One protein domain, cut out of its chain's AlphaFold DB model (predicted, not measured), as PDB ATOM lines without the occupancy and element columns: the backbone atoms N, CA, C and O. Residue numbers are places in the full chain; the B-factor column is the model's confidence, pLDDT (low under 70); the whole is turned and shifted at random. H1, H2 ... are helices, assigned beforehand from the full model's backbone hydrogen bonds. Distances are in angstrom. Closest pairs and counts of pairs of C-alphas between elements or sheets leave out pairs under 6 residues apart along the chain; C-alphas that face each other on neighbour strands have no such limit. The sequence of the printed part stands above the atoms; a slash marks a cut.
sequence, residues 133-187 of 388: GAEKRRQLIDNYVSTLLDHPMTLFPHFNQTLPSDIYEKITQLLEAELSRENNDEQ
ATOM      1  N   GLY A 133     276.354 240.223 325.609       72.62
ATOM      2  CA  GLY A 133     276.877 240.698 326.901       72.62
ATOM      3  C   GLY A 133     275.839 241.349 327.835       72.62
ATOM      4  O   GLY A 133     276.092 241.511 329.025       72.62
ATOM      5  N   ALA A 134     274.665 241.747 327.341       80.75
ATOM      6  CA  ALA A 134     273.532 242.115 328.194       80.75
ATOM      7  C   ALA A 134     272.829 240.861 328.729       80.75
ATOM      8  O   ALA A 134     272.540 240.803 329.919       80.75
ATOM      9  N   GLU A 135     272.653 239.845 327.884       81.31
ATOM     10  CA  GLU A 135     272.034 238.574 328.267       81.31
ATOM     11  C   GLU A 135     272.890 237.792 329.274       81.31
ATOM     12  O   GLU A 135     272.392 237.412 330.328       81.31
ATOM     13  N   LYS A 136     274.209 237.676 329.052       80.69
ATOM     14  CA  LYS A 136     275.135 237.109 330.056       80.69
ATOM     15  C   LYS A 136     275.031 237.803 331.420       80.69
ATOM     16  O   LYS A 136     275.072 237.143 332.450       80.69
ATOM     17  N   ARG A 137     274.877 239.136 331.438       84.25
ATOM     18  CA  ARG A 137     274.703 239.899 332.686       84.25
ATOM     19  C   ARG A 137     273.347 239.648 333.342       84.25
ATOM     20  O   ARG A 137     273.306 239.601 334.563       84.25
ATOM     21  N   ARG A 138     272.268 239.469 332.569       85.12
ATOM     22  CA  ARG A 138     270.962 239.048 333.105       85.12
ATOM     23  C   ARG A 138     271.062 237.673 333.750       85.12
ATOM     24  O   ARG A 138     270.777 237.569 334.929       85.12
ATOM     25  N   GLN A 139     271.569 236.674 333.029       86.56
ATOM     26  CA  GLN A 139     271.708 235.299 333.525       86.56
ATOM     27  C   GLN A 139     272.569 235.219 334.794       86.56
ATOM     28  O   GLN A 139     272.223 234.508 335.731       86.56
ATOM     29  N   LEU A 140     273.651 236.003 334.861       88.94
ATOM     30  CA  LEU A 140     274.476 236.145 336.061       88.94
ATOM     31  C   LEU A 140     273.702 236.782 337.229       88.94
ATOM     32  O   LEU A 140     273.786 236.290 338.350       88.94
ATOM     33  N   ILE A 141     272.929 237.846 336.986       92.56
ATOM     34  CA  ILE A 141     272.072 238.463 338.014       92.56
ATOM     35  C   ILE A 141     270.990 237.480 338.471       92.56
ATOM     36  O   ILE A 141     270.776 237.353 339.669       92.56
ATOM     37  N   ASP A 142     270.346 236.769 337.549       90.25
ATOM     38  CA  ASP A 142     269.286 235.810 337.850       90.25
ATOM     39  C   ASP A 142     269.830 234.627 338.674       90.25
ATOM     40  O   ASP A 142     269.180 234.224 339.634       90.25
ATOM     41  N   ASN A 143     271.056 234.154 338.395       89.06
ATOM     42  CA  ASN A 143     271.762 233.151 339.208       89.06
ATOM     43  C   ASN A 143     272.099 233.671 340.623       89.06
ATOM     44  O   ASN A 143     271.857 232.996 341.626       89.06
ATOM     45  N   TYR A 144     272.598 234.907 340.744       86.88
ATOM     46  CA  TYR A 144     272.810 235.528 342.059       86.88
ATOM     47  C   TYR A 144     271.498 235.771 342.818       86.88
ATOM     48  O   TYR A 144     271.476 235.699 344.044       86.88
ATOM     49  N   VAL A 145     270.395 236.040 342.119       90.06
ATOM     50  CA  VAL A 145     269.074 236.193 342.733       90.06
ATOM     51  C   VAL A 145     268.520 234.841 343.181       90.06
ATOM     52  O   VAL A 145     268.008 234.774 344.293       90.06
ATOM     53  N   SER A 146     268.651 233.763 342.399       86.12
ATOM     54  CA  SER A 146     268.205 232.427 342.826       86.12
ATOM     55  C   SER A 146     269.013 231.912 344.014       86.12
ATOM     56  O   SER A 146     268.425 231.591 345.041       86.12
ATOM     57  N   THR A 147     270.348 231.954 343.946       85.00
ATOM     58  CA  THR A 147     271.218 231.531 345.065       85.00
ATOM     59  C   THR A 147     270.964 232.338 346.344       85.00
ATOM     60  O   THR A 147     270.972 231.783 347.442       85.00
ATOM     61  N   LEU A 148     270.666 233.639 346.228       85.19
ATOM     62  CA  LEU A 148     270.295 234.473 347.370       85.19
ATOM     63  C   LEU A 148     268.878 234.184 347.897       85.19
ATOM     64  O   LEU A 148     268.653 234.321 349.099       85.19
ATOM     65  N   LEU A 149     267.921 233.802 347.046       85.62
ATOM     66  CA  LEU A 149     266.553 233.446 347.451       85.62
ATOM     67  C   LEU A 149     266.458 232.048 348.075       85.62
ATOM     68  O   LEU A 149     265.649 231.856 348.978       85.62
ATOM     69  N   ASP A 150     267.296 231.107 347.644       82.12
ATOM     70  CA  ASP A 150     267.358 229.749 348.198       82.12
ATOM     71  C   ASP A 150     268.109 229.696 349.545       82.12
ATOM     72  O   ASP A 150     268.020 228.715 350.289       82.12
ATOM     73  N   HIS A 151     268.834 230.762 349.907       81.56
ATOM     74  CA  HIS A 151     269.607 230.817 351.142       81.56
ATOM     75  C   HIS A 151     268.697 230.828 352.392       81.56
ATOM     76  O   HIS A 151     267.860 231.718 352.559       81.56
ATOM     77  N   PRO A 152     268.874 229.920 353.373       79.88
ATOM     78  CA  PRO A 152     267.933 229.801 354.490       79.88
ATOM     79  C   PRO A 152     267.848 231.054 355.378       79.88
ATOM     80  O   PRO A 152     266.828 231.268 356.030       79.88
ATOM     81  N   MET A 153     268.862 231.929 355.393       77.31
ATOM     82  CA  MET A 153     268.781 233.191 356.150       77.31
ATOM     83  C   MET A 153     267.971 234.296 355.455       77.31
ATOM     84  O   MET A 153     267.524 235.215 356.138       77.31
ATOM     85  N   THR A 154     267.756 234.236 354.136       81.38
ATOM     86  CA  THR A 154     266.853 235.178 353.445       81.38
ATOM     87  C   THR A 154     265.401 234.714 353.544       81.38
ATOM     88  O   THR A 154     264.511 235.540 353.743       81.38
ATOM     89  N   LEU A 155     265.173 233.395 353.524       83.44
ATOM     90  CA  LEU A 155     263.868 232.775 353.781       83.44
ATOM     91  C   LEU A 155     263.382 232.965 355.230       83.44
ATOM     92  O   LEU A 155     262.178 233.079 355.460       83.44
ATOM     93  N   PHE A 156     264.296 233.045 356.207       85.00
ATOM     94  CA  PHE A 156     263.962 233.202 357.628       85.00
ATOM     95  C   PHE A 156     264.648 234.422 358.285       85.00
ATOM     96  O   PHE A 156     265.561 234.253 359.095       85.00
ATOM     97  N   PRO A 157     264.172 235.664 358.048       81.56
ATOM     98  CA  PRO A 157     264.790 236.886 358.590       81.56
ATOM     99  C   PRO A 157     264.888 236.958 360.125       81.56
ATOM    100  O   PRO A 157     265.695 237.713 360.659       81.56
ATOM    101  N   HIS A 158     264.069 236.182 360.843       82.62
ATOM    102  CA  HIS A 158     264.008 236.151 362.311       82.62
ATOM    103  C   HIS A 158     264.955 235.122 362.958       82.62
ATOM    104  O   HIS A 158     264.916 234.930 364.173       82.62
ATOM    105  N   PHE A 159     265.802 234.442 362.173       80.06
ATOM    106  CA  PHE A 159     266.704 233.381 362.649       80.06
ATOM    107  C   PHE A 159     267.675 233.846 363.752       80.06
ATOM    108  O   PHE A 159     268.049 233.082 364.637       80.06
ATOM    109  N   ASN A 160     268.033 235.132 363.739       74.94
ATOM    110  CA  ASN A 160     268.854 235.804 364.751       74.94
ATOM    111  C   ASN A 160     268.139 236.069 366.093       74.94
ATOM    112  O   ASN A 160     268.800 236.395 367.075       74.94
ATOM    113  N   GLN A 161     266.808 235.974 366.139       83.00
ATOM    114  CA  GLN A 161     265.988 236.228 367.331       83.00
ATOM    115  C   GLN A 161     265.479 234.933 367.976       83.00
ATOM    116  O   GLN A 161     265.149 234.929 369.160       83.00
ATOM    117  N   THR A 162     265.399 233.840 367.213       85.00
ATOM    118  CA  THR A 162     264.850 232.554 367.673       85.00
ATOM    119  C   THR A 162     265.900 231.570 368.187       85.00
ATOM    120  O   THR A 162     265.538 230.652 368.924       85.00
ATOM    121  N   LEU A 163     267.184 231.745 367.845       85.31
ATOM    122  CA  LEU A 163     268.275 230.882 368.309       85.31
ATOM    123  C   LEU A 163     269.220 231.589 369.299       85.31
ATOM    124  O   LEU A 163     269.539 232.762 369.109       85.31
ATOM    125  N   PRO A 164     269.742 230.873 370.317       91.25
ATOM    126  CA  PRO A 164     270.875 231.335 371.116       91.25
ATOM    127  C   PRO A 164     272.104 231.634 370.245       91.25
ATOM    128  O   PRO A 164     272.383 230.885 369.303       91.25
ATOM    129  N   SER A 165     272.864 232.676 370.596       86.50
ATOM    130  CA  SER A 165     274.006 233.183 369.818       86.50
ATOM    131  C   SER A 165     275.001 232.095 369.402       86.50
ATOM    132  O   SER A 165     275.349 232.012 368.229       86.50
ATOM    133  N   ASP A 166     275.378 231.207 370.325       88.25
ATOM    134  CA  ASP A 166     276.328 230.106 370.104       88.25
ATOM    135  C   ASP A 166     275.884 229.141 368.986       88.25
ATOM    136  O   ASP A 166     276.707 228.539 368.293       88.25
ATOM    137  N   ILE A 167     274.569 228.973 368.809       88.56
ATOM    138  CA  ILE A 167     273.984 228.108 367.776       88.56
ATOM    139  C   ILE A 167     273.819 228.893 366.471       88.56
ATOM    140  O   ILE A 167     274.134 228.371 365.403       88.56
ATOM    141  N   TYR A 168     273.379 230.151 366.556       88.75
ATOM    142  CA  TYR A 168     273.269 231.052 365.409       88.75
ATOM    143  C   TYR A 168     274.618 231.237 364.699       88.75
ATOM    144  O   TYR A 168     274.691 231.081 363.482       88.75
ATOM    145  N   GLU A 169     275.694 231.508 365.442       88.62
ATOM    146  CA  GLU A 169     277.036 231.694 364.883       88.62
ATOM    147  C   GLU A 169     277.527 230.415 364.195       88.62
ATOM    148  O   GLU A 169     277.972 230.453 363.048       88.62
ATOM    149  N   LYS A 170     277.348 229.257 364.843       88.81
ATOM    150  CA  LYS A 170     277.733 227.956 364.283       88.81
ATOM    151  C   LYS A 170     276.967 227.604 363.004       88.81
ATOM    152  O   LYS A 170     277.552 227.033 362.090       88.81
ATOM    153  N   ILE A 171     275.675 227.930 362.927       87.50
ATOM    154  CA  ILE A 171     274.881 227.716 361.709       87.50
ATOM    155  C   ILE A 171     275.279 228.723 360.624       87.50
ATOM    156  O   ILE A 171     275.443 228.324 359.476       87.50
ATOM    157  N   THR A 172     275.520 229.987 360.977       85.81
ATOM    158  CA  THR A 172     275.979 231.018 360.030       85.81
ATOM    159  C   THR A 172     277.311 230.617 359.387       85.81
ATOM    160  O   THR A 172     277.408 230.609 358.165       85.81
ATOM    161  N   GLN A 173     278.293 230.173 360.181       88.50
ATOM    162  CA  GLN A 173     279.587 229.684 359.679       88.50
ATOM    163  C   GLN A 173     279.446 228.465 358.748       88.50
ATOM    164  O   GLN A 173     280.169 228.361 357.760       88.50
ATOM    165  N   LEU A 174     278.519 227.541 359.039       88.19
ATOM    166  CA  LEU A 174     278.254 226.383 358.174       88.19
ATOM    167  C   LEU A 174     277.606 226.788 356.841       88.19
ATOM    168  O   LEU A 174     277.960 226.234 355.805       88.19
ATOM    169  N   LEU A 175     276.686 227.755 356.857       83.12
ATOM    170  CA  LEU A 175     276.004 228.250 355.658       83.12
ATOM    171  C   LEU A 175     276.924 229.098 354.769       83.12
ATOM    172  O   LEU A 175     276.936 228.926 353.553       83.12
ATOM    173  N   GLU A 176     277.744 229.963 355.366       81.62
ATOM    174  CA  GLU A 176     278.730 230.784 354.652       81.62
ATOM    175  C   GLU A 176     279.832 229.920 354.010       81.62
ATOM    176  O   GLU A 176     280.270 230.191 352.887       81.62
ATOM    177  N   ALA A 177     280.225 228.824 354.669       82.62
ATOM    178  CA  ALA A 177     281.119 227.823 354.093       82.62
ATOM    179  C   ALA A 177     280.494 227.088 352.891       82.62
ATOM    180  O   ALA A 177     281.209 226.793 351.933       82.62
ATOM    181  N   GLU A 178     279.182 226.828 352.901       78.31
ATOM    182  CA  GLU A 178     278.488 226.199 351.769       78.31
ATOM    183  C   GLU A 178     278.365 227.159 350.578       78.31
ATOM    184  O   GLU A 178     278.782 226.816 349.471       78.31
ATOM    185  N   LEU A 179     277.939 228.405 350.821       71.12
ATOM    186  CA  LEU A 179     277.885 229.468 349.807       71.12
ATOM    187  C   LEU A 179     279.259 229.722 349.157       71.12
ATOM    188  O   LEU A 179     279.361 230.015 347.963       71.12
ATOM    189  N   SER A 180     280.336 229.574 349.933       69.12
ATOM    190  CA  SER A 180     281.710 229.697 349.440       69.12
ATOM    191  C   SER A 180     282.146 228.519 348.561       69.12
ATOM    192  O   SER A 180     282.998 228.697 347.693       69.12
ATOM    193  N   ARG A 181     281.589 227.314 348.743       70.25
ATOM    194  CA  ARG A 181     281.962 226.132 347.942       70.25
ATOM    195  C   ARG A 181     281.453 226.220 346.505       70.25
ATOM    196  O   ARG A 181     282.197 225.866 345.599       70.25
ATOM    197  N   GLU A 182     280.243 226.730 346.292       62.66
ATOM    198  CA  GLU A 182     279.610 226.790 344.961       62.66
ATOM    199  C   GLU A 182     280.161 227.914 344.062       62.66
ATOM    200  O   GLU A 182     280.027 227.865 342.844       62.66
ATOM    201  N   ASN A 183     280.834 228.912 344.642       56.97
ATOM    202  CA  ASN A 183     281.340 230.086 343.921       56.97
ATOM    203  C   ASN A 183     282.773 229.946 343.360       56.97
ATOM    204  O   ASN A 183     283.213 230.791 342.575       56.97
ATOM    205  N   ASN A 184     283.535 228.922 343.761       54.75
ATOM    206  CA  ASN A 184     284.972 228.844 343.456       54.75
ATOM    207  C   ASN A 184     285.305 228.437 342.005       54.75
ATOM    208  O   ASN A 184     286.399 228.749 341.532       54.75
ATOM    209  N   ASP A 185     284.377 227.801 341.286       52.59
ATOM    210  CA  ASP A 185     284.644 227.274 339.939       52.59
ATOM    211  C   ASP A 185     284.462 228.314 338.810       52.59
ATOM    212  O   ASP A 185     285.029 228.145 337.730       52.59
ATOM    213  N   GLU A 186     283.751 229.429 339.050       53.59
ATOM    214  CA  GLU A 186     283.480 230.457 338.020       53.59
ATOM    215  C   GLU A 186     284.138 231.830 338.278       53.59
ATOM    216  O   GLU A 186     284.382 232.590 337.334       53.59
ATOM    217  N   GLN A 187     284.513 232.167 339.522       51.34
ATOM    218  CA  GLN A 187     285.066 233.499 339.840       51.34
ATOM    219  C   GLN A 187     286.441 233.798 339.205       51.34
ATOM    220  O   GLN A 187     286.795 234.968 339.044       51.34
TER     221      GLN A 187
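AT A GLANCE: This is residues 133 to 187 of the 388 residues of the protein "Hypothetical protein" of Rotaria sp. Silwood1 (UniProt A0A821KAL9). The printed part is a long, open U of helices: the long helix H1 and the two short helices H2 and H3 follow one another in a row, and the long helix H4 folds back beside H2 and H3. Residues 133 to 146 of H1 stick out as an arm. The printed part has 55 residues with four named helices, H1, H2, H3 and H4 along the chain, and no named strand; the class is all helix. The whole is loose, with a radius of gyration of the C-alphas of 14.2 A, and spans 46 by 21 by 10 A.

HOW THE PARTS SIT: H1, residues 133 to 150, stands free over residues 133 to 146. H2, residues 152 to 155, is close to H1 but not clearly touching it; their closest C-alphas, of Leu 149 and Leu 155, are 6.9 A apart. H3, residues 159 to 162, is close to H2 but not clearly touching; the closest C-alphas, of Met 153 and Phe 159, are 6.8 A apart. H4, residues 165 to 182, is close to H3 but not clearly touching; the closest C-alphas, of Asn 160 and Tyr 168, are 6.5 A apart. H2 and H4 are near each other, with 5 pairs of C-alphas within 10 A. H1 and H4 are apart, but only just, at 8.4 A. Of the O i to N i+4 pairs, 13 of 14 are within hydrogen-bond range in H1 and 13 of 14 in H4; H2 and H3 are too short for such a pair.

IN THESE COORDINATES: H1 begins at C-alpha 133 (276.877, 240.698, 326.901) and is 25.8 A long; H2 measures 5.1 A and H3 5.4 A. H4 is 26.3 A long, from C-alpha 165 (274.006, 233.183, 369.818) to C-alpha 182 (279.610, 226.790, 344.961).

THE WHOLE: The C-alphas farthest apart, of Gly 133 and Pro 164, are 45.6 A from each other. The printed part has no cut, and its three links between helices are tight. Mean pLDDT of the printed part is 80.6; residue 180 and residues 182 to 187 are under 70.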